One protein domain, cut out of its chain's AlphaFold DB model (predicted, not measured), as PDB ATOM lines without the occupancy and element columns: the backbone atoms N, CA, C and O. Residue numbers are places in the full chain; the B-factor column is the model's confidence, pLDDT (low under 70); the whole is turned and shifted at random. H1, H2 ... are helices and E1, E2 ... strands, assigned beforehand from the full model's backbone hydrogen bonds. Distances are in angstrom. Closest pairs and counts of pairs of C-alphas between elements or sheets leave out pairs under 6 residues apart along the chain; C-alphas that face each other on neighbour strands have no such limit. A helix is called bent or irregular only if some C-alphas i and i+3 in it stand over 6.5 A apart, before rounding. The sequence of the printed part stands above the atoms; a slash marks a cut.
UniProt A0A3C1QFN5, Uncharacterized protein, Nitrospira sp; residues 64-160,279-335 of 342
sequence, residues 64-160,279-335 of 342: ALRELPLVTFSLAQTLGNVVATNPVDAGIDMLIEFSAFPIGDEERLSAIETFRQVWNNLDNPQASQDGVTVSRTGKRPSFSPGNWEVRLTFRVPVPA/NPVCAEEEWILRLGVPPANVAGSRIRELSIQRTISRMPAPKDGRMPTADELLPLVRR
ATOM      1  N   ALA A  64       4.099  61.932  91.263       64.06
ATOM      2  CA  ALA A  64       2.722  61.488  91.068       64.06
ATOM      3  C   ALA A  64       2.374  61.176  89.593       64.06
ATOM      4  O   ALA A  64       1.656  60.220  89.317       64.06
ATOM      5  N   LEU A  65       2.896  61.939  88.620       66.50
ATOM      6  CA  LEU A  65       2.734  61.616  87.193       66.50
ATOM      7  C   LEU A  65       3.616  60.429  86.761       66.50
ATOM      8  O   LEU A  65       3.241  59.709  85.842       66.50
ATOM      9  N   ARG A  66       4.760  60.193  87.421       66.50
ATOM     10  CA  ARG A  66       5.608  59.002  87.206       66.50
ATOM     11  C   ARG A  66       4.986  57.734  87.770       66.50
ATOM     12  O   ARG A  66       5.270  56.654  87.266       66.50
ATOM     13  N   GLU A  67       4.177  57.863  88.812       74.50
ATOM     14  CA  GLU A  67       3.448  56.757  89.432       74.50
ATOM     15  C   GLU A  67       2.193  56.381  88.643       74.50
ATOM     16  O   GLU A  67       1.743  55.239  88.716       74.50
ATOM     17  N   LEU A  68       1.653  57.304  87.841       79.19
ATOM     18  CA  LEU A  68       0.416  57.084  87.098       79.19
ATOM     19  C   LEU A  68       0.441  55.820  86.207       79.19
ATOM     20  O   LEU A  68      -0.519  55.061  86.304       79.19
ATOM     21  N   PRO A  69       1.517  55.495  85.457       76.69
ATOM     22  CA  PRO A  69       1.608  54.238  84.707       76.69
ATOM     23  C   PRO A  69       1.534  52.973  85.573       76.69
ATOM     24  O   PRO A  69       1.044  51.938  85.128       76.69
ATOM     25  N   LEU A  70       2.028  53.024  86.816       80.31
ATOM     26  CA  LEU A  70       1.928  51.896  87.750       80.31
ATOM     27  C   LEU A  70       0.493  51.749  88.266       80.31
ATOM     28  O   LEU A  70      -0.019  50.634  88.385       80.31
ATOM     29  N   VAL A  71      -0.166  52.877  88.540       87.00
ATOM     30  CA  VAL A  71      -1.565  52.919  88.981       87.00
ATOM     31  C   VAL A  71      -2.500  52.401  87.887       87.00
ATOM     32  O   VAL A  71      -3.321  51.523  88.151       87.00
ATOM     33  N   THR A  72      -2.365  52.892  86.653       86.56
ATOM     34  CA  THR A  72      -3.180  52.462  85.504       86.56
ATOM     35  C   THR A  72      -2.905  51.011  85.127       86.56
ATOM     36  O   THR A  72      -3.849  50.293  84.813       86.56
ATOM     37  N   PHE A  73      -1.657  50.534  85.229       82.81
ATOM     38  CA  PHE A  73      -1.328  49.118  85.050       82.81
ATOM     39  C   PHE A  73      -2.059  48.228  86.061       82.81
ATOM     40  O   PHE A  73      -2.727  47.269  85.673       82.81
ATOM     41  N   SER A  74      -1.980  48.563  87.353       87.31
ATOM     42  CA  SER A  74      -2.656  47.811  88.417       87.31
ATOM     43  C   SER A  74      -4.182  47.802  88.235       87.31
ATOM     44  O   SER A  74      -4.829  46.757  88.373       87.31
ATOM     45  N   LEU A  75      -4.760  48.944  87.847       90.94
ATOM     46  CA  LEU A  75      -6.175  49.039  87.491       90.94
ATOM     47  C   LEU A  75      -6.507  48.174  86.272       90.94
ATOM     48  O   LEU A  75      -7.446  47.389  86.337       90.94
ATOM     49  N   ALA A  76      -5.732  48.252  85.188       88.12
ATOM     50  CA  ALA A  76      -5.959  47.470  83.976       88.12
ATOM     51  C   ALA A  76      -5.957  45.960  84.256       88.12
ATOM     52  O   ALA A  76      -6.832  45.247  83.765       88.12
ATOM     53  N   GLN A  77      -5.035  45.472  85.092       84.06
ATOM     54  CA  GLN A  77      -5.015  44.073  85.529       84.06
ATOM     55  C   GLN A  77      -6.281  43.696  86.307       84.06
ATOM     56  O   GLN A  77      -6.900  42.667  86.036       84.06
ATOM     57  N   THR A  78      -6.698  44.547  87.244       89.19
ATOM     58  CA  THR A  78      -7.887  44.296  88.068       89.19
ATOM     59  C   THR A  78      -9.166  44.300  87.231       89.19
ATOM     60  O   THR A  78     -10.014  43.422  87.382       89.19
ATOM     61  N   LEU A  79      -9.292  45.242  86.295       90.00
ATOM     62  CA  LEU A  79     -10.405  45.313  85.348       90.00
ATOM     63  C   LEU A  79     -10.397  44.136  84.368       90.00
ATOM     64  O   LEU A  79     -11.457  43.627  84.018       90.00
ATOM     65  N   GLY A  80      -9.215  43.634  84.003       84.00
ATOM     66  CA  GLY A  80      -9.058  42.381  83.270       84.00
ATOM     67  C   GLY A  80      -9.770  41.210  83.940       84.00
ATOM     68  O   GLY A  80     -10.512  40.486  83.278       84.00
ATOM     69  N   ASN A  81      -9.640  41.074  85.262       83.69
ATOM     70  CA  ASN A  81     -10.355  40.039  86.011       83.69
ATOM     71  C   ASN A  81     -11.878  40.236  85.957       83.69
ATOM     72  O   ASN A  81     -12.609  39.259  85.818       83.69
ATOM     73  N   VAL A  82     -12.366  41.482  86.010       87.00
ATOM     74  CA  VAL A  82     -13.804  41.780  85.854       87.00
ATOM     75  C   VAL A  82     -14.298  41.334  84.477       87.00
ATOM     76  O   VAL A  82     -15.291  40.614  84.382       87.00
ATOM     77  N   VAL A  83     -13.568  41.688  83.419       83.31
ATOM     78  CA  VAL A  83     -13.881  41.288  82.042       83.31
ATOM     79  C   VAL A  83     -13.901  39.759  81.898       83.31
ATOM     80  O   VAL A  83     -14.824  39.212  81.298       83.31
ATOM     81  N   ALA A  84     -12.929  39.055  82.484       77.81
ATOM     82  CA  ALA A  84     -12.843  37.595  82.420       77.81
ATOM     83  C   ALA A  84     -14.001  36.878  83.134       77.81
ATOM     84  O   ALA A  84     -14.396  35.795  82.709       77.81
ATOM     85  N   THR A  85     -14.555  37.465  84.204       78.75
ATOM     86  CA  THR A  85     -15.682  36.859  84.939       78.75
ATOM     87  C   THR A  85     -17.007  36.899  84.185       78.75
ATOM     88  O   THR A  85     -17.865  36.057  84.437       78.75
ATOM     89  N   ASN A  86     -17.188  37.849  83.266       75.19
ATOM     90  CA  ASN A  86     -18.409  37.976  82.478       75.19
ATOM     91  C   ASN A  86     -18.067  38.461  81.061       75.19
ATOM     92  O   ASN A  86     -18.183  39.654  80.787       75.19
ATOM     93  N   PRO A  87     -17.562  37.586  80.175       69.69
ATOM     94  CA  PRO A  87     -17.131  37.994  78.845       69.69
ATOM     95  C   PRO A  87     -18.327  38.470  78.011       69.69
ATOM     96  O   PRO A  87     -19.317  37.757  77.848       69.69
ATOM     97  N   VAL A  88     -18.211  39.680  77.468       69.19
ATOM     98  CA  VAL A  88     -19.203  40.316  76.591       69.19
ATOM     99  C   VAL A  88     -18.594  40.551  75.214       69.19
ATOM    100  O   VAL A  88     -17.369  40.570  75.127       69.19
ATOM    101  N   ASP A  89     -19.422  40.687  74.162       66.00
ATOM    102  CA  ASP A  89     -19.037  40.819  72.740       66.00
ATOM    103  C   ASP A  89     -17.633  41.404  72.505       66.00
ATOM    104  O   ASP A  89     -17.269  42.443  73.056       66.00
ATOM    105  N   ALA A  90     -16.861  40.774  71.617       64.75
ATOM    106  CA  ALA A  90     -15.514  41.224  71.282       64.75
ATOM    107  C   ALA A  90     -15.480  42.670  70.743       64.75
ATOM    108  O   ALA A  90     -16.361  43.100  69.996       64.75
ATOM    109  N   GLY A  91     -14.398  43.392  71.061       70.88
ATOM    110  CA  GLY A  91     -14.095  44.694  70.468       70.88
ATOM    111  C   GLY A  91     -14.775  45.871  71.163       70.88
ATOM    112  O   GLY A  91     -15.270  46.763  70.484       70.88
ATOM    113  N   ILE A  92     -14.811  45.903  72.495       81.50
ATOM    114  CA  ILE A  92     -15.395  47.024  73.250       81.50
ATOM    115  C   ILE A  92     -14.306  48.028  73.638       81.50
ATOM    116  O   ILE A  92     -13.252  47.650  74.158       81.50
ATOM    117  N   ASP A  93     -14.585  49.313  73.427       86.88
ATOM    118  CA  ASP A  93     -13.752  50.413  73.913       86.88
ATOM    119  C   ASP A  93     -14.385  51.028  75.163       86.88
ATOM    120  O   ASP A  93     -15.549  51.442  75.151       86.88
ATOM    121  N   MET A  94     -13.609  51.071  76.245       89.50
ATOM    122  CA  MET A  94     -14.002  51.612  77.541       89.50
ATOM    123  C   MET A  94     -13.147  52.833  77.863       89.50
ATOM    124  O   MET A  94     -11.918  52.755  77.870       89.50
ATOM    125  N   LEU A  95     -13.791  53.951  78.175       92.12
ATOM    126  CA  LEU A  95     -13.150  55.159  78.683       92.12
ATOM    127  C   LEU A  95     -13.431  55.287  80.182       92.12
ATOM    128  O   LEU A  95     -14.585  55.211  80.599       92.12
ATOM    129  N   ILE A  96     -12.377  55.488  80.970       95.00
ATOM    130  CA  ILE A  96     -12.409  55.654  82.425       95.00
ATOM    131  C   ILE A  96     -11.830  57.034  82.736       95.00
ATOM    132  O   ILE A  96     -10.626  57.258  82.603       95.00
ATOM    133  N   GLU A  97     -12.692  57.967  83.123       93.88
ATOM    134  CA  GLU A  97     -12.342  59.356  83.406       93.88
ATOM    135  C   GLU A  97     -12.350  59.611  84.909       93.88
ATOM    136  O   GLU A  97     -13.359  59.397  85.580       93.88
ATOM    137  N   PHE A  98     -11.235  60.114  85.428       93.75
ATOM    138  CA  PHE A  98     -11.111  60.564  86.809       93.75
ATOM    139  C   PHE A  98     -11.381  62.068  86.888       93.75
ATOM    140  O   PHE A  98     -11.020  62.822  85.988       93.75
ATOM    141  N   SER A  99     -11.996  62.526  87.972       89.81
ATOM    142  CA  SER A  99     -12.270  63.950  88.216       89.81
ATOM    143  C   SER A  99     -11.133  64.674  88.942       89.81
ATOM    144  O   SER A  99     -11.075  65.905  88.924       89.81
ATOM    145  N   ALA A 100     -10.206  63.925  89.546       86.31
ATOM    146  CA  ALA A 100      -9.141  64.456  90.385       86.31
ATOM    147  C   ALA A 100      -7.785  63.775  90.132       86.31
ATOM    148  O   ALA A 100      -7.693  62.711  89.521       86.31
ATOM    149  N   PHE A 101      -6.725  64.439  90.601       81.62
ATOM    150  CA  PHE A 101      -5.351  63.942  90.592       81.62
ATOM    151  C   PHE A 101      -4.629  64.319  91.902       81.62
ATOM    152  O   PHE A 101      -4.721  65.479  92.331       81.62
ATOM    153  N   PRO A 102      -3.809  63.425  92.488       85.69
ATOM    154  CA  PRO A 102      -3.534  62.051  92.046       85.69
ATOM    155  C   PRO A 102      -4.757  61.135  92.191       85.69
ATOM    156  O   PRO A 102      -5.720  61.510  92.849       85.69
ATOM    157  N   ILE A 103      -4.717  59.959  91.560       88.50
ATOM    158  CA  ILE A 103      -5.744  58.929  91.762       88.50
ATOM    159  C   ILE A 103      -5.492  58.284  93.131       88.50
ATOM    160  O   ILE A 103      -4.448  57.653  93.322       88.50
ATOM    161  N   GLY A 104      -6.419  58.451  94.074       89.12
ATOM    162  CA  GLY A 104      -6.372  57.816  95.388       89.12
ATOM    163  C   GLY A 104      -6.887  56.376  95.373       89.12
ATOM    164  O   GLY A 104      -7.192  55.795  94.330       89.12
ATOM    165  N   ASP A 105      -6.932  55.748  96.547       90.56
ATOM    166  CA  ASP A 105      -7.459  54.383  96.694       90.56
ATOM    167  C   ASP A 105      -8.982  54.334  96.521       90.56
ATOM    168  O   ASP A 105      -9.502  53.406  95.900       90.56
ATOM    169  N   GLU A 106      -9.693  55.356  97.001       92.44
ATOM    170  CA  GLU A 106     -11.151  55.457  96.882       92.44
ATOM    171  C   GLU A 106     -11.580  55.586  95.417       92.44
ATOM    172  O   GLU A 106     -12.457  54.848  94.963       92.44
ATOM    173  N   GLU A 107     -10.908  56.429  94.628       93.38
ATOM    174  CA  GLU A 107     -11.190  56.552  93.197       93.38
ATOM    175  C   GLU A 107     -10.827  55.270  92.437       93.38
ATOM    176  O   GLU A 107     -11.506  54.903  91.479       93.38
ATOM    177  N   ARG A 108      -9.786  54.540  92.861       93.56
ATOM    178  CA  ARG A 108      -9.441  53.235  92.270       93.56
ATOM    179  C   ARG A 108     -10.543  52.202  92.490       93.56
ATOM    180  O   ARG A 108     -10.927  51.519  91.541       93.56
ATOM    181  N   LEU A 109     -11.053  52.090  93.717       94.69
ATOM    182  CA  LEU A 109     -12.161  51.188  94.043       94.69
ATOM    183  C   LEU A 109     -13.426  51.581  93.275       94.69
ATOM    184  O   LEU A 109     -14.039  50.734  92.621       94.69
ATOM    185  N   SER A 110     -13.734  52.876  93.249       95.62
ATOM    186  CA  SER A 110     -14.876  53.435  92.523       95.62
ATOM    187  C   SER A 110     -14.781  53.167  91.021       95.62
ATOM    188  O   SER A 110     -15.773  52.794  90.396       95.62
ATOM    189  N   ALA A 111     -13.584  53.253  90.428       95.88
ATOM    190  CA  ALA A 111     -13.363  52.901  89.027       95.88
ATOM    191  C   ALA A 111     -13.685  51.428  88.738       95.88
ATOM    192  O   ALA A 111     -14.304  51.128  87.718       95.88
ATOM    193  N   ILE A 112     -13.302  50.512  89.633       95.62
ATOM    194  CA  ILE A 112     -13.579  49.076  89.489       95.62
ATOM    195  C   ILE A 112     -15.081  48.795  89.593       95.62
ATOM    196  O   ILE A 112     -15.624  48.040  88.783       95.62
ATOM    197  N   GLU A 113     -15.761  49.394  90.569       95.81
ATOM    198  CA  GLU A 113     -17.205  49.225  90.765       95.81
ATOM    199  C   GLU A 113     -18.008  49.810  89.605       95.81
ATOM    200  O   GLU A 113     -18.837  49.109  89.019       95.81
ATOM    201  N   THR A 114     -17.698  51.044  89.207       95.62
ATOM    202  CA  THR A 114     -18.340  51.724  88.074       95.62
ATOM    203  C   THR A 114     -18.110  50.948  86.778       95.62
ATOM    204  O   THR A 114     -19.042  50.733  86.003       95.62
ATOM    205  N   PHE A 115     -16.891  50.447  86.553       94.56
ATOM    206  CA  PHE A 115     -16.600  49.601  85.398       94.56
ATOM    207  C   PHE A 115     -17.434  48.325  85.417       94.56
ATOM    208  O   PHE A 115     -18.040  47.985  84.405       94.56
ATOM    209  N   ARG A 116     -17.514  47.632  86.560       93.19
ATOM    210  CA  ARG A 116     -18.318  46.410  86.702       93.19
ATOM    211  C   ARG A 116     -19.794  46.668  86.397       93.19
ATOM    212  O   ARG A 116     -20.419  45.839  85.739       93.19
ATOM    213  N   GLN A 117     -20.340  47.803  86.833       92.56
ATOM    214  CA  GLN A 117     -21.718  48.198  86.531       92.56
ATOM    215  C   GLN A 117     -21.936  48.376  85.022       92.56
ATOM    216  O   GLN A 117     -22.851  47.770  84.468       92.56
ATOM    217  N   VAL A 118     -21.078  49.149  84.345       91.75
ATOM    218  CA  VAL A 118     -21.191  49.405  82.894       91.75
ATOM    219  C   VAL A 118     -20.928  48.145  82.067       91.75
ATOM    220  O   VAL A 118     -21.560  47.937  81.033       91.75
ATOM    221  N   TRP A 119     -19.995  47.304  82.514       89.25
ATOM    222  CA  TRP A 119     -19.624  46.065  81.837       89.25
ATOM    223  C   TRP A 119     -20.738  45.015  81.910       89.25
ATOM    224  O   TRP A 119     -21.077  44.403  80.902       89.25
ATOM    225  N   ASN A 120     -21.353  44.845  83.085       87.25
ATOM    226  CA  ASN A 120     -22.406  43.848  83.292       87.25
ATOM    227  C   ASN A 120     -23.794  44.311  82.825       87.25
ATOM    228  O   ASN A 120     -24.674  43.472  82.647       87.25
ATOM    229  N   ASN A 121     -24.009  45.617  82.642       86.06
ATOM    230  CA  ASN A 121     -25.283  46.170  82.189       86.06
ATOM    231  C   ASN A 121     -25.156  46.763  80.781       86.06
ATOM    232  O   ASN A 121     -24.862  47.947  80.602       86.06
ATOM    233  N   LEU A 122     -25.417  45.932  79.769       78.12
ATOM    234  CA  LEU A 122     -25.280  46.325  78.369       78.12
ATOM    235  C   LEU A 122     -26.255  47.406  77.903       78.12
ATOM    236  O   LEU A 122     -25.934  48.096  76.931       78.12
ATOM    237  N   ASP A 123     -27.351  47.630  78.617       83.12
ATOM    238  CA  ASP A 123     -28.329  48.662  78.273       83.12
ATOM    239  C   ASP A 123     -27.903  50.051  78.759       83.12
ATOM    240  O   ASP A 123     -28.330  51.059  78.198       83.12
ATOM    241  N   ASN A 124     -27.012  50.122  79.756       86.06
ATOM    242  CA  ASN A 124     -26.493  51.386  80.262       86.06
ATOM    243  C   ASN A 124     -25.020  51.599  79.860       86.06
ATOM    244  O   ASN A 124     -24.118  51.002  80.457       86.06
ATOM    245  N   PRO A 125     -24.728  52.411  78.826       88.31
ATOM    246  CA  PRO A 125     -23.374  52.575  78.303       88.31
ATOM    247  C   PRO A 125     -22.467  53.424  79.191       88.31
ATOM    248  O   PRO A 125     -21.281  53.513  78.886       88.31
ATOM    249  N   GLN A 126     -22.981  54.039  80.258       94.44
ATOM    250  CA  GLN A 126     -22.208  54.935  81.107       94.44
ATOM    251  C   GLN A 126     -22.684  54.890  82.560       94.44
ATOM    252  O   GLN A 126     -23.878  54.824  82.842       94.44
ATOM    253  N   ALA A 127     -21.744  54.985  83.492       95.44
ATOM    254  CA  ALA A 127     -22.029  55.210  84.901       95.44
ATOM    255  C   ALA A 127     -20.974  56.139  85.501       95.44
ATOM    256  O   ALA A 127     -19.864  56.261  84.973       95.44
ATOM    257  N   SER A 128     -21.332  56.786  86.605       95.69
ATOM    258  CA  SER A 128     -20.445  57.671  87.351       95.69
ATOM    259  C   SER A 128     -20.642  57.456  88.846       95.69
ATOM    260  O   SER A 128     -21.779  57.409  89.312       95.69
ATOM    261  N   GLN A 129     -19.544  57.360  89.587       93.12
ATOM    262  CA  GLN A 129     -19.526  57.178  91.036       93.12
ATOM    263  C   GLN A 129     -18.251  57.811  91.601       93.12
ATOM    264  O   GLN A 129     -17.178  57.637  91.026       93.12
ATOM    265  N   ASP A 130     -18.385  58.570  92.693       92.50
ATOM    266  CA  ASP A 130     -17.273  59.084  93.512       92.50
ATOM    267  C   ASP A 130     -16.120  59.695  92.698       92.50
ATOM    268  O   ASP A 130     -14.939  59.412  92.879       92.50
ATOM    269  N   GLY A 131     -16.484  60.547  91.735       90.31
ATOM    270  CA  GLY A 131     -15.510  61.260  90.918       90.31
ATOM    271  C   GLY A 131     -14.859  60.427  89.810       90.31
ATOM    272  O   GLY A 131     -13.903  60.912  89.202       90.31
ATOM    273  N   VAL A 132     -15.375  59.234  89.507       95.75
ATOM    274  CA  VAL A 132     -15.004  58.427  88.339       95.75
ATOM    275  C   VAL A 132     -16.201  58.269  87.412       95.75
ATOM    276  O   VAL A 132     -17.312  57.997  87.857       95.75
ATOM    277  N   THR A 133     -15.978  58.418  86.111       96.19
ATOM    278  CA  THR A 133     -16.965  58.132  85.066       96.19
ATOM    279  C   THR A 133     -16.427  57.036  84.163       96.19
ATOM    280  O   THR A 133     -15.310  57.141  83.663       96.19
ATOM    281  N   VAL A 134     -17.218  55.992  83.924       95.44
ATOM    282  CA  VAL A 134     -16.888  54.932  82.967       95.44
ATOM    283  C   VAL A 134     -17.908  54.945  81.844       95.44
ATOM    284  O   VAL A 134     -19.108  55.002  82.100       95.44
ATOM    285  N   SER A 135     -17.443  54.879  80.600       93.12
ATOM    286  CA  SER A 135     -18.304  54.862  79.418       93.12
ATOM    287  C   SER A 135     -17.827  53.868  78.360       93.12
ATOM    288  O   SER A 135     -16.628  53.686  78.149       93.12
ATOM    289  N   ARG A 136     -18.780  53.239  77.667       89.94
ATOM    290  CA  ARG A 136     -18.563  52.478  76.432       89.94
ATOM    291  C   ARG A 136     -18.539  53.453  75.259       89.94
ATOM    292  O   ARG A 136     -19.563  54.045  74.929       89.94
ATOM    293  N   THR A 137     -17.383  53.623  74.625       83.06
ATOM    294  CA  THR A 137     -17.169  54.653  73.590       83.06
ATOM    295  C   THR A 137     -17.289  54.129  72.160       83.06
ATOM    296  O   THR A 137     -17.366  54.920  71.220       83.06
ATOM    297  N   GLY A 138     -17.379  52.811  71.972       68.38
ATOM    298  CA  GLY A 138     -17.681  52.210  70.676       68.38
ATOM    299  C   GLY A 138     -17.506  50.694  70.639       68.38
ATOM    300  O   GLY A 138     -16.918  50.096  71.541       68.38
ATOM    301  N   LYS A 139     -18.017  50.081  69.562       64.06
ATOM    302  CA  LYS A 139     -17.657  48.721  69.140       64.06
ATOM    303  C   LYS A 139     -16.633  48.823  68.005       64.06
ATOM    304  O   LYS A 139     -16.900  49.471  66.991       64.06
ATOM    305  N   ARG A 140     -15.471  48.193  68.157       61.00
ATOM    306  CA  ARG A 140     -14.505  47.982  67.076       61.00
ATOM    307  C   ARG A 140     -14.945  46.798  66.209       61.00
ATOM    308  O   ARG A 140     -15.504  45.835  66.732       61.00
ATOM    309  N   PRO A 141     -14.669  46.823  64.895       50.47
ATOM    310  CA  PRO A 141     -14.797  45.630  64.067       50.47
ATOM    311  C   PRO A 141     -13.898  44.530  64.645       50.47
ATOM    312  O   PRO A 141     -12.695  44.746  64.804       50.47
ATOM    313  N   SER A 142     -14.457  43.369  64.999       51.31
ATOM    314  CA  SER A 142     -13.642  42.248  65.477       51.31
ATOM    315  C   SER A 142     -12.769  41.747  64.326       51.31
ATOM    316  O   SER A 142     -13.297  41.314  63.301       51.31
ATOM    317  N   PHE A 143     -11.446  41.781  64.477       44.28
ATOM    318  CA  PHE A 143     -10.532  41.329  63.423       44.28
ATOM    319  C   PHE A 143     -10.426  39.799  63.326       44.28
ATOM    320  O   PHE A 143      -9.903  39.288  62.337       44.28
ATOM    321  N   SER A 144     -10.919  39.039  64.311       48.47
ATOM    322  CA  SER A 144     -10.943  37.569  64.259       48.47
ATOM    323  C   SER A 144     -11.986  36.982  65.222       48.47
ATOM    324  O   SER A 144     -12.037  37.413  66.377       48.47
ATOM    325  N   PRO A 145     -12.777  35.973  64.809       47.16
ATOM    326  CA  PRO A 145     -13.588  35.177  65.730       47.16
ATOM    327  C   PRO A 145     -12.698  34.520  66.798       47.16
ATOM    328  O   PRO A 145     -11.686  33.911  66.462       47.16
ATOM    329  N   GLY A 146     -13.064  34.643  68.077       54.38
ATOM    330  CA  GLY A 146     -12.360  33.997  69.196       54.38
ATOM    331  C   GLY A 146     -11.303  34.844  69.919       54.38
ATOM    332  O   GLY A 146     -10.835  34.417  70.971       54.38
ATOM    333  N   ASN A 147     -10.976  36.045  69.427       59.12
ATOM    334  CA  ASN A 147     -10.130  37.005  70.147       59.12
ATOM    335  C   ASN A 147     -11.000  38.058  70.840       59.12
ATOM    336  O   ASN A 147     -11.547  38.953  70.194       59.12
ATOM    337  N   TRP A 148     -11.118  37.958  72.163       69.19
ATOM    338  CA  TRP A 148     -11.807  38.961  72.968       69.19
ATOM    339  C   TRP A 148     -10.816  40.066  73.324       69.19
ATOM    340  O   TRP A 148      -9.901  39.867  74.124       69.19
ATOM    341  N   GLU A 149     -10.993  41.228  72.701       76.56
ATOM    342  CA  GLU A 149     -10.191  42.414  72.981       76.56
ATOM    343  C   GLU A 149     -11.060  43.512  73.598       76.56
ATOM    344  O   GLU A 149     -12.115  43.858  73.060       76.56
ATOM    345  N   VAL A 150     -10.577  44.091  74.699       81.44
ATOM    346  CA  VAL A 150     -11.151  45.290  75.325       81.44
ATOM    347  C   VAL A 150     -10.091  46.384  75.333       81.44
ATOM    348  O   VAL A 150      -8.973  46.146  75.796       81.44
ATOM    349  N   ARG A 151     -10.406  47.585  74.826       85.12
ATOM    350  CA  ARG A 151      -9.573  48.768  75.115       85.12
ATOM    351  C   ARG A 151      -9.994  49.374  76.420       85.12
ATOM    352  O   ARG A 151     -11.180  49.619  76.615       85.12
ATOM    353  N   LEU A 152      -9.007  49.746  77.212       87.81
ATOM    354  CA  LEU A 152      -9.183  50.686  78.299       87.81
ATOM    355  C   LEU A 152      -8.430  51.966  77.954       87.81
ATOM    356  O   LEU A 152      -7.233  51.918  77.674       87.81
ATOM    357  N   THR A 153      -9.115  53.097  78.008       88.06
ATOM    358  CA  THR A 153      -8.504  54.424  78.002       88.06
ATOM    359  C   THR A 153      -8.694  55.018  79.388       88.06
ATOM    360  O   THR A 153      -9.825  55.259  79.804       88.06
ATOM    361  N   PHE A 154      -7.603  55.259  80.110       88.19
ATOM    362  CA  PHE A 154      -7.637  56.005  81.365       88.19
ATOM    363  C   PHE A 154      -7.406  57.476  81.061       88.19
ATOM    364  O   PHE A 154      -6.454  57.790  80.354       88.19
ATOM    365  N   ARG A 155      -8.235  58.369  81.600       87.94
ATOM    366  CA  ARG A 155      -8.101  59.821  81.456       87.94
ATOM    367  C   ARG A 155      -8.088  60.482  82.826       87.94
ATOM    368  O   ARG A 155      -9.039  60.349  83.587       87.94
ATOM    369  N   VAL A 156      -7.030  61.232  83.119       86.44
ATOM    370  CA  VAL A 156      -6.809  61.869  84.423       86.44
ATOM    371  C   VAL A 156      -6.514  63.354  84.232       86.44
ATOM    372  O   VAL A 156      -5.685  63.697  83.390       86.44
ATOM    373  N   PRO A 157      -7.145  64.277  84.969       81.44
ATOM    374  CA  PRO A 157      -6.865  65.699  84.831       81.44
ATOM    375  C   PRO A 157      -5.444  66.013  85.306       81.44
ATOM    376  O   PRO A 157      -4.991  65.498  86.324       81.44
ATOM    377  N   VAL A 158      -4.742  66.906  84.601       71.00
ATOM    378  CA  VAL A 158      -3.452  67.439  85.074       71.00
ATOM    379  C   VAL A 158      -3.732  68.725  85.857       71.00
ATOM    380  O   VAL A 158      -4.138  69.722  85.247       71.00
ATOM    381  N   PRO A 159      -3.543  68.758  87.192       67.75
ATOM    382  CA  PRO A 159      -3.990  69.899  87.969       67.75
ATOM    383  C   PRO A 159      -3.105  71.128  87.741       67.75
ATOM    384  O   PRO A 159      -1.894  71.035  87.542       67.75
ATOM    385  N   ALA A 160      -3.706  72.315  87.859       68.56
ATOM    386  CA  ALA A 160      -3.032  73.603  87.665       68.56
ATOM    387  C   ALA A 160      -1.793  73.804  88.562       68.56
ATOM    388  O   ALA A 160      -0.905  74.587  88.229       68.56
ATOM    389  N   ASN A 279      -2.691  72.758  74.333       38.81
ATOM    390  CA  ASN A 279      -3.083  72.979  75.725       38.81
ATOM    391  C   ASN A 279      -3.319  71.621  76.392       38.81
ATOM    392  O   ASN A 279      -4.199  70.898  75.921       38.81
ATOM    393  N   PRO A 280      -2.592  71.260  77.463       47.69
ATOM    394  CA  PRO A 280      -2.761  69.978  78.122       47.69
ATOM    395  C   PRO A 280      -4.032  70.025  78.974       47.69
ATOM    396  O   PRO A 280      -4.155  70.874  79.871       47.69
ATOM    397  N   VAL A 281      -4.975  69.131  78.679       58.28
ATOM    398  CA  VAL A 281      -6.275  69.041  79.370       58.28
ATOM    399  C   VAL A 281      -6.278  67.872  80.357       58.28
ATOM    400  O   VAL A 281      -6.761  68.005  81.479       58.28
ATOM    401  N   CYS A 282      -5.672  66.750  79.973       63.47
ATOM    402  CA  CYS A 282      -5.616  65.523  80.758       63.47
ATOM    403  C   CYS A 282      -4.394  64.682  80.366       63.47
ATOM    404  O   CYS A 282      -3.813  64.870  79.302       63.47
ATOM    405  N   ALA A 283      -3.991  63.760  81.231       69.50
ATOM    406  CA  ALA A 283      -3.113  62.657  80.895       69.50
ATOM    407  C   ALA A 283      -3.971  61.447  80.508       69.50
ATOM    408  O   ALA A 283      -4.939  61.134  81.201       69.50
ATOM    409  N   GLU A 284      -3.632  60.794  79.401       71.94
ATOM    410  CA  GLU A 284      -4.274  59.572  78.939       71.94
ATOM    411  C   GLU A 284      -3.286  58.439  78.725       71.94
ATOM    412  O   GLU A 284      -2.193  58.633  78.195       71.94
ATOM    413  N   GLU A 285      -3.723  57.234  79.058       74.19
ATOM    414  CA  GLU A 285      -2.997  55.998  78.789       74.19
ATOM    415  C   GLU A 285      -3.960  54.948  78.236       74.19
ATOM    416  O   GLU A 285      -5.084  54.814  78.729       74.19
ATOM    417  N   GLU A 286      -3.531  54.209  77.209       79.94
ATOM    418  CA  GLU A 286      -4.365  53.197  76.557       79.94
ATOM    419  C   GLU A 286      -3.788  51.793  76.727       79.94
ATOM    420  O   GLU A 286      -2.622  51.519  76.419       79.94
ATOM    421  N   TRP A 287      -4.658  50.877  77.131       81.62
ATOM    422  CA  TRP A 287      -4.368  49.465  77.333       81.62
ATOM    423  C   TRP A 287      -5.264  48.610  76.447       81.62
ATOM    424  O   TRP A 287      -6.428  48.942  76.216       81.62
ATOM    425  N   ILE A 288      -4.733  47.486  75.968       80.00
ATOM    426  CA  ILE A 288      -5.530  46.399  75.408       80.00
ATOM    427  C   ILE A 288      -5.493  45.235  76.376       80.00
ATOM    428  O   ILE A 288      -4.430  44.780  76.794       80.00
ATOM    429  N   LEU A 289      -6.672  44.751  76.726       78.31
ATOM    430  CA  LEU A 289      -6.842  43.503  77.438       78.31
ATOM    431  C   LEU A 289      -7.220  42.448  76.409       78.31
ATOM    432  O   LEU A 289      -8.234  42.585  75.724       78.31
ATOM    433  N   ARG A 290      -6.388  41.417  76.288       72.75
ATOM    434  CA  ARG A 290      -6.654  40.235  75.472       72.75
ATOM    435  C   ARG A 290      -7.044  39.100  76.401       72.75
ATOM    436  O   ARG A 290      -6.240  38.691  77.241       72.75
ATOM    437  N   LEU A 291      -8.266  38.601  76.264       66.00
ATOM    438  CA  LEU A 291      -8.668  37.378  76.954       66.00
ATOM    439  C   LEU A 291      -8.303  36.194  76.064       66.00
ATOM    440  O   LEU A 291      -8.626  36.185  74.872       66.00
ATOM    441  N   GLY A 292      -7.640  35.193  76.643       60.19
ATOM    442  CA  GLY A 292      -7.565  33.880  76.015       60.19
ATOM    443  C   GLY A 292      -8.945  33.217  75.947       60.19
ATOM    444  O   GLY A 292      -9.934  33.726  76.476       60.19
ATOM    445  N   VAL A 293      -9.016  32.042  75.316       55.22
ATOM    446  CA  VAL A 293     -10.202  31.180  75.424       55.22
ATOM    447  C   VAL A 293     -10.385  30.835  76.908       55.22
ATOM    448  O   VAL A 293      -9.444  30.290  77.493       55.22
ATOM    449  N   PRO A 294     -11.537  31.138  77.540       47.94
ATOM    450  CA  PRO A 294     -11.777  30.758  78.927       47.94
ATOM    451  C   PRO A 294     -11.475  29.263  79.129       47.94
ATOM    452  O   PRO A 294     -11.874  28.452  78.291       47.94
ATOM    453  N   PRO A 295     -10.758  28.872  80.195       48.84
ATOM    454  CA  PRO A 295     -10.442  29.653  81.392       48.84
ATOM    455  C   PRO A 295      -9.092  30.407  81.341       48.84
ATOM    456  O   PRO A 295      -8.572  30.790  82.385       48.84
ATOM    457  N   ALA A 296      -8.475  30.592  80.169       52.03
ATOM    458  CA  ALA A 296      -7.099  31.077  80.074       52.03
ATOM    459  C   ALA A 296      -6.928  32.589  80.336       52.03
ATOM    460  O   ALA A 296      -7.664  33.426  79.816       52.03
ATOM    461  N   ASN A 297      -5.881  32.872  81.121       57.25
ATOM    462  CA  ASN A 297      -5.258  34.143  81.509       57.25
ATOM    463  C   ASN A 297      -5.623  35.392  80.685       57.25
ATOM    464  O   ASN A 297      -5.515  35.415  79.458       57.25
ATOM    465  N   VAL A 298      -5.916  36.484  81.397       58.91
ATOM    466  CA  VAL A 298      -5.985  37.831  80.821       58.91
ATOM    467  C   VAL A 298      -4.572  38.347  80.586       58.91
ATOM    468  O   VAL A 298      -3.809  38.540  81.532       58.91
ATOM    469  N   ALA A 299      -4.220  38.592  79.328       63.78
ATOM    470  CA  ALA A 299      -2.984  39.270  78.966       63.78
ATOM    471  C   ALA A 299      -3.294  40.741  78.666       63.78
ATOM    472  O   ALA A 299      -3.924  41.064  77.661       63.78
ATOM    473  N   GLY A 300      -2.864  41.644  79.549       61.81
ATOM    474  CA  GLY A 300      -2.907  43.084  79.302       61.81
ATOM    475  C   GLY A 300      -1.611  43.559  78.650       61.81
ATOM    476  O   GLY A 300      -0.530  43.259  79.154       61.81
ATOM    477  N   SER A 301      -1.700  44.318  77.562       67.75
ATOM    478  CA  SER A 301      -0.561  45.054  77.015       67.75
ATOM    479  C   SER A 301      -0.894  46.531  76.852       67.75
ATOM    480  O   SER A 301      -2.000  46.921  76.479       67.75
ATOM    481  N   ARG A 302       0.082  47.383  77.161       62.00
ATOM    482  CA  ARG A 302      -0.028  48.821  76.931       62.00
ATOM    483  C   ARG A 302       0.066  49.086  75.430       62.00
ATOM    484  O   ARG A 302       1.012  48.624  74.798       62.00
ATOM    485  N   ILE A 303      -0.902  49.805  74.862       57.53
ATOM    486  CA  ILE A 303      -0.905  50.170  73.431       57.53
ATOM    487  C   ILE A 303      -0.347  51.577  73.242       57.53
ATOM    488  O   ILE A 303       0.381  51.832  72.286       57.53
ATOM    489  N   ARG A 304      -0.694  52.491  74.153       55.31
ATOM    490  CA  ARG A 304      -0.198  53.865  74.161       55.31
ATOM    491  C   ARG A 304       0.364  54.166  75.536       55.31
ATOM    492  O   ARG A 304      -0.323  53.982  76.538       55.31
ATOM    493  N   GLU A 305       1.616  54.606  75.565       56.66
ATOM    494  CA  GLU A 305       2.236  55.103  76.790       56.66
ATOM    495  C   GLU A 305       1.490  56.328  77.313       56.66
ATOM    496  O   GLU A 305       0.763  56.984  76.562       56.66
ATOM    497  N   LEU A 306       1.679  56.634  78.599       51.97
ATOM    498  CA  LEU A 306       1.096  57.818  79.207       51.97
ATOM    499  C   LEU A 306       1.415  59.051  78.354       51.97
ATOM    500  O   LEU A 306       2.565  59.459  78.207       51.97
ATOM    501  N   SER A 307       0.367  59.636  77.798       56.34
ATOM    502  CA  SER A 307       0.431  60.771  76.895       56.34
ATOM    503  C   SER A 307      -0.399  61.898  77.480       56.34
ATOM    504  O   SER A 307      -1.551  61.716  77.859       56.34
ATOM    505  N   ILE A 308       0.175  63.089  77.591       55.88
ATOM    506  CA  ILE A 308      -0.599  64.253  78.016       55.88
ATOM    507  C   ILE A 308      -1.391  64.730  76.798       55.88
ATOM    508  O   ILE A 308      -0.808  65.265  75.850       55.88
ATOM    509  N   GLN A 309      -2.704  64.498  76.820       48.38
ATOM    510  CA  GLN A 309      -3.620  64.900  75.764       48.38
ATOM    511  C   GLN A 309      -3.785  66.400  75.701       48.38
ATOM    512  O   GLN A 309      -3.856  67.113  76.711       48.38
ATOM    513  N   ARG A 310      -3.885  66.866  74.459       45.59
ATOM    514  CA  ARG A 310      -3.808  68.275  74.114       45.59
ATOM    515  C   ARG A 310      -5.015  68.666  73.280       45.59
ATOM    516  O   ARG A 310      -5.367  67.972  72.329       45.59
ATOM    517  N   THR A 311      -5.596  69.830  73.548       36.75
ATOM    518  CA  THR A 311      -6.412  70.482  72.520       36.75
ATOM    519  C   THR A 311      -5.475  70.976  71.425       36.75
ATOM    520  O   THR A 311      -4.572  71.763  71.707       36.75
ATOM    521  N   ILE A 312      -5.676  70.507  70.193       31.80
ATOM    522  CA  ILE A 312      -4.952  70.984  69.014       31.80
ATOM    523  C   ILE A 312      -5.692  72.210  68.487       31.80
ATOM    524  O   ILE A 312      -6.732  72.086  67.840       31.80
ATOM    525  N   SER A 313      -5.156  73.399  68.748       34.16
ATOM    526  CA  SER A 313      -5.585  74.593  68.020       34.16
ATOM    527  C   SER A 313      -4.760  74.679  66.746       34.16
ATOM    528  O   SER A 313      -3.576  75.018  66.791       34.16
ATOM    529  N   ARG A 314      -5.370  74.315  65.615       33.28
ATOM    530  CA  ARG A 314      -4.764  74.490  64.293       33.28
ATOM    531  C   ARG A 314      -4.636  75.986  64.021       33.28
ATOM    532  O   ARG A 314      -5.658  76.652  63.861       33.28
ATOM    533  N   MET A 315      -3.413  76.512  63.966       34.97
ATOM    534  CA  MET A 315      -3.221  77.859  63.441       34.97
ATOM    535  C   MET A 315      -3.548  77.849  61.943       34.97
ATOM    536  O   MET A 315      -3.108  76.946  61.228       34.97
ATOM    537  N   PRO A 316      -4.339  78.811  61.447       35.50
ATOM    538  CA  PRO A 316      -4.557  78.937  60.018       35.50
ATOM    539  C   PRO A 316      -3.200  79.161  59.347       35.50
ATOM    540  O   PRO A 316      -2.357  79.889  59.874       35.50
ATOM    541  N   ALA A 317      -2.988  78.499  58.208       39.03
ATOM    542  CA  ALA A 317      -1.786  78.703  57.414       39.03
ATOM    543  C   ALA A 317      -1.604  80.210  57.137       39.03
ATOM    544  O   ALA A 317      -2.611  80.902  56.919       39.03
ATOM    545  N   PRO A 318      -0.362  80.730  57.157       38.22
ATOM    546  CA  PRO A 318      -0.086  82.116  56.805       38.22
ATOM    547  C   PRO A 318      -0.708  82.423  55.442       38.22
ATOM    548  O   PRO A 318      -0.318  81.836  54.432       38.22
ATOM    549  N   LYS A 319      -1.685  83.333  55.389       39.75
ATOM    550  CA  LYS A 319      -2.087  83.906  54.103       39.75
ATOM    551  C   LYS A 319      -0.955  84.822  53.658       39.75
ATOM    552  O   LYS A 319      -0.524  85.677  54.426       39.75
ATOM    553  N   ASP A 320      -0.454  84.611  52.447       45.78
ATOM    554  CA  ASP A 320       0.493  85.520  51.790       45.78
ATOM    555  C   ASP A 320       1.822  85.717  52.550       45.78
ATOM    556  O   ASP A 320       2.466  86.758  52.448       45.78
ATOM    557  N   GLY A 321       2.237  84.720  53.339       43.06
ATOM    558  CA  GLY A 321       3.506  84.755  54.074       43.06
ATOM    559  C   GLY A 321       3.525  85.666  55.307       43.06
ATOM    560  O   GLY A 321       4.582  85.804  55.919       43.06
ATOM    561  N   ARG A 322       2.388  86.256  55.720       41.47
ATOM    562  CA  ARG A 322       2.300  87.004  56.988       41.47
ATOM    563  C   ARG A 322       1.808  86.119  58.131       41.47
ATOM    564  O   ARG A 322       0.839  85.373  57.986       41.47
ATOM    565  N   MET A 323       2.447  86.246  59.293       39.19
ATOM    566  CA  MET A 323       1.964  85.621  60.527       39.19
ATOM    567  C   MET A 323       0.612  86.242  60.938       39.19
ATOM    568  O   MET A 323       0.465  87.464  60.832       39.19
ATOM    569  N   PRO A 324      -0.371  85.446  61.403       40.00
ATOM    570  CA  PRO A 324      -1.640  85.978  61.900       40.00
ATOM    571  C   PRO A 324      -1.427  86.865  63.135       40.00
ATOM    572  O   PRO A 324      -0.575  86.564  63.977       40.00
ATOM    573  N   THR A 325      -2.203  87.938  63.274       43.06
ATOM    574  CA  THR A 325      -2.159  88.801  64.466       43.06
ATOM    575  C   THR A 325      -2.879  88.152  65.655       43.06
ATOM    576  O   THR A 325      -3.693  87.242  65.496       43.06
ATOM    577  N   ALA A 326      -2.599  88.616  66.879       39.38
ATOM    578  CA  ALA A 326      -3.242  88.095  68.091       39.38
ATOM    579  C   ALA A 326      -4.783  88.193  68.034       39.38
ATOM    580  O   ALA A 326      -5.476  87.250  68.421       39.38
ATOM    581  N   ASP A 327      -5.310  89.283  67.468       43.88
ATOM    582  CA  ASP A 327      -6.750  89.512  67.292       43.88
ATOM    583  C   ASP A 327      -7.381  88.574  66.247       43.88
ATOM    584  O   ASP A 327      -8.533  88.166  66.396       43.88
ATOM    585  N   GLU A 328      -6.617  88.161  65.226       43.59
ATOM    586  CA  GLU A 328      -7.037  87.166  64.223       43.59
ATOM    587  C   GLU A 328      -7.077  85.734  64.803       43.59
ATOM    588  O   GLU A 328      -7.839  84.888  64.327       43.59
ATOM    589  N   LEU A 329      -6.290  85.452  65.850       39.03
ATOM    590  CA  LEU A 329      -6.181  84.129  66.489       39.03
ATOM    591  C   LEU A 329      -7.194  83.906  67.629       39.03
ATOM    592  O   LEU A 329      -7.624  82.774  67.870       39.03
ATOM    593  N   LEU A 330      -7.612  84.974  68.310       38.62
ATOM    594  CA  LEU A 330      -8.520  84.960  69.467       38.62
ATOM    595  C   LEU A 330      -9.857  84.205  69.248       38.62
ATOM    596  O   LEU A 330     -10.278  83.466  70.146       38.62
ATOM    597  N   PRO A 331     -10.532  84.311  68.085       37.62
ATOM    598  CA  PRO A 331     -11.778  83.584  67.817       37.62
ATOM    599  C   PRO A 331     -11.598  82.073  67.589       37.62
ATOM    600  O   PRO A 331     -12.534  81.305  67.814       37.62
ATOM    601  N   LEU A 332     -10.414  81.630  67.148       35.72
ATOM    602  CA  LEU A 332     -10.124  80.227  66.813       35.72
ATOM    603  C   LEU A 332      -9.782  79.394  68.051       35.72
ATOM    604  O   LEU A 332     -10.191  78.241  68.143       35.72
ATOM    605  N   VAL A 333      -9.135  80.010  69.043       34.06
ATOM    606  CA  VAL A 333      -8.891  79.416  70.372       34.06
ATOM    607  C   VAL A 333     -10.205  79.096  71.098       34.06
ATOM    608  O   VAL A 333     -10.272  78.153  71.883       34.06
ATOM    609  N   ARG A 334     -11.283  79.839  70.811       32.03
ATOM    610  CA  ARG A 334     -12.611  79.631  71.416       32.03
ATOM    611  C   ARG A 334     -13.425  78.499  70.775       32.03
ATOM    612  O   ARG A 334     -14.451  78.118  71.330       32.03
ATOM    613  N   ARG A 335     -12.996  77.950  69.632       29.34
ATOM    614  CA  ARG A 335     -13.610  76.767  69.007       29.34
ATOM    615  C   ARG A 335     -12.763  75.531  69.301       29.34
ATOM    616  O   ARG A 335     -11.967  75.091  68.480       29.34
TER     617      ARG A 335
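This is residues 64 to 160 and 279 to 335 of the 342 residues of an uncharacterized protein of Nitrospira sp (UniProt A0A3C1QFN5). A twisted wall of six strands has two helices, H1 and H2, packed side by side over one face, while its other face is bare. Beyond a bend in the edge strand E6, the chain runs out from one end of this body as a long, loosely built arm that ends with the short helix H3. The printed part has 154 residues, with three named helices and six named strands in the order H1 E1 H2 E2 E3 E4 E5 E6 H3; the class is mixed, helices and strands. The sheet is mixed, in the order E2 E3 E1 E4 E5 E6. The whole is loose, with a radius of gyration of the C-alphas of 18.8 A, and elongated, spanning 64 by 37 by 31 A.

H1, residues 64 to 85, begins at C-alpha 64 (2.722, 61.488, 91.068) and is 31.4 A long, with a kink of 25 degrees near residue 71. E1 is residues 92 to 98, H2 residues 105 to 120 with 22.7 A, E2 residues 126 to 129, E3 residues 132 to 139, and E4 residues 148 to 157 with 29.7 A. E5, residues 279 to 291, spans 36.1 A. E6, residues 298 to 314, spans 40.2 A and bends by 52 degrees at residue 311. H3, residues 326 to 333, ends at C-alpha 333 (-8.891, 79.416, 70.372). H1 and H3 are irregular, but only just: C-alphas 66 and 69 are 6.7 A apart, and C-alphas 328 and 331 are 6.9 A apart.

E1 and E4 are parallel, with N 96 and O 153 at 2.8 A. The other neighbours are antiparallel: the hairpin E2 and E3 has N 134 and O 127 at 2.9 A, E3 and E1 N 135 and O 95 at 2.9 A, E4 and E5 N 152 and O 287 at 2.9 A, and the hairpin E5 and E6 N 301 and O 288 at 2.9 A. H1 and H2 are on the same face of the sheet, in two layers, helices on one face of a sheet. H2 lies over E2 and E3 at a height over the sheet of 7.8 A; its closest C-alphas to E3 are those of Ala 111 and Val 132, 5.8 A. E1, H2 and E2 form a split strand-helix-strand unit, two strands running the same way with E3 between them, and its crossover is left-handed. H1 touches H2 with residues 75 to 83 alone, closest at the C-alphas of Leu 79 and Ile 112, 6.4 A; they run the same way at a shallow tilt of 33 degrees, only just short of steep. The closest C-alphas of H1 and E6 are those of Gly 80 and Val 298, 6.0 A. H3 only grazes the sheet with residues 329 to 333. In H2 every O i to N i+4 pair is within hydrogen-bond range; in H1 16 of 18 are, in H3 2 of 4.

The C-alphas farthest apart, of Pro 295 and Asp 320, are 64.2 A apart. Residues 161 to 278 are not printed, and C-alphas 160 and 279 are 12.0 A apart across the cut. The link from E6 to H3 is long, and residues 317 to 322 stand free. Mean pLDDT of the printed part is 70.6; 70 residues are under 70, among them 138 to 148 and 291 to 335.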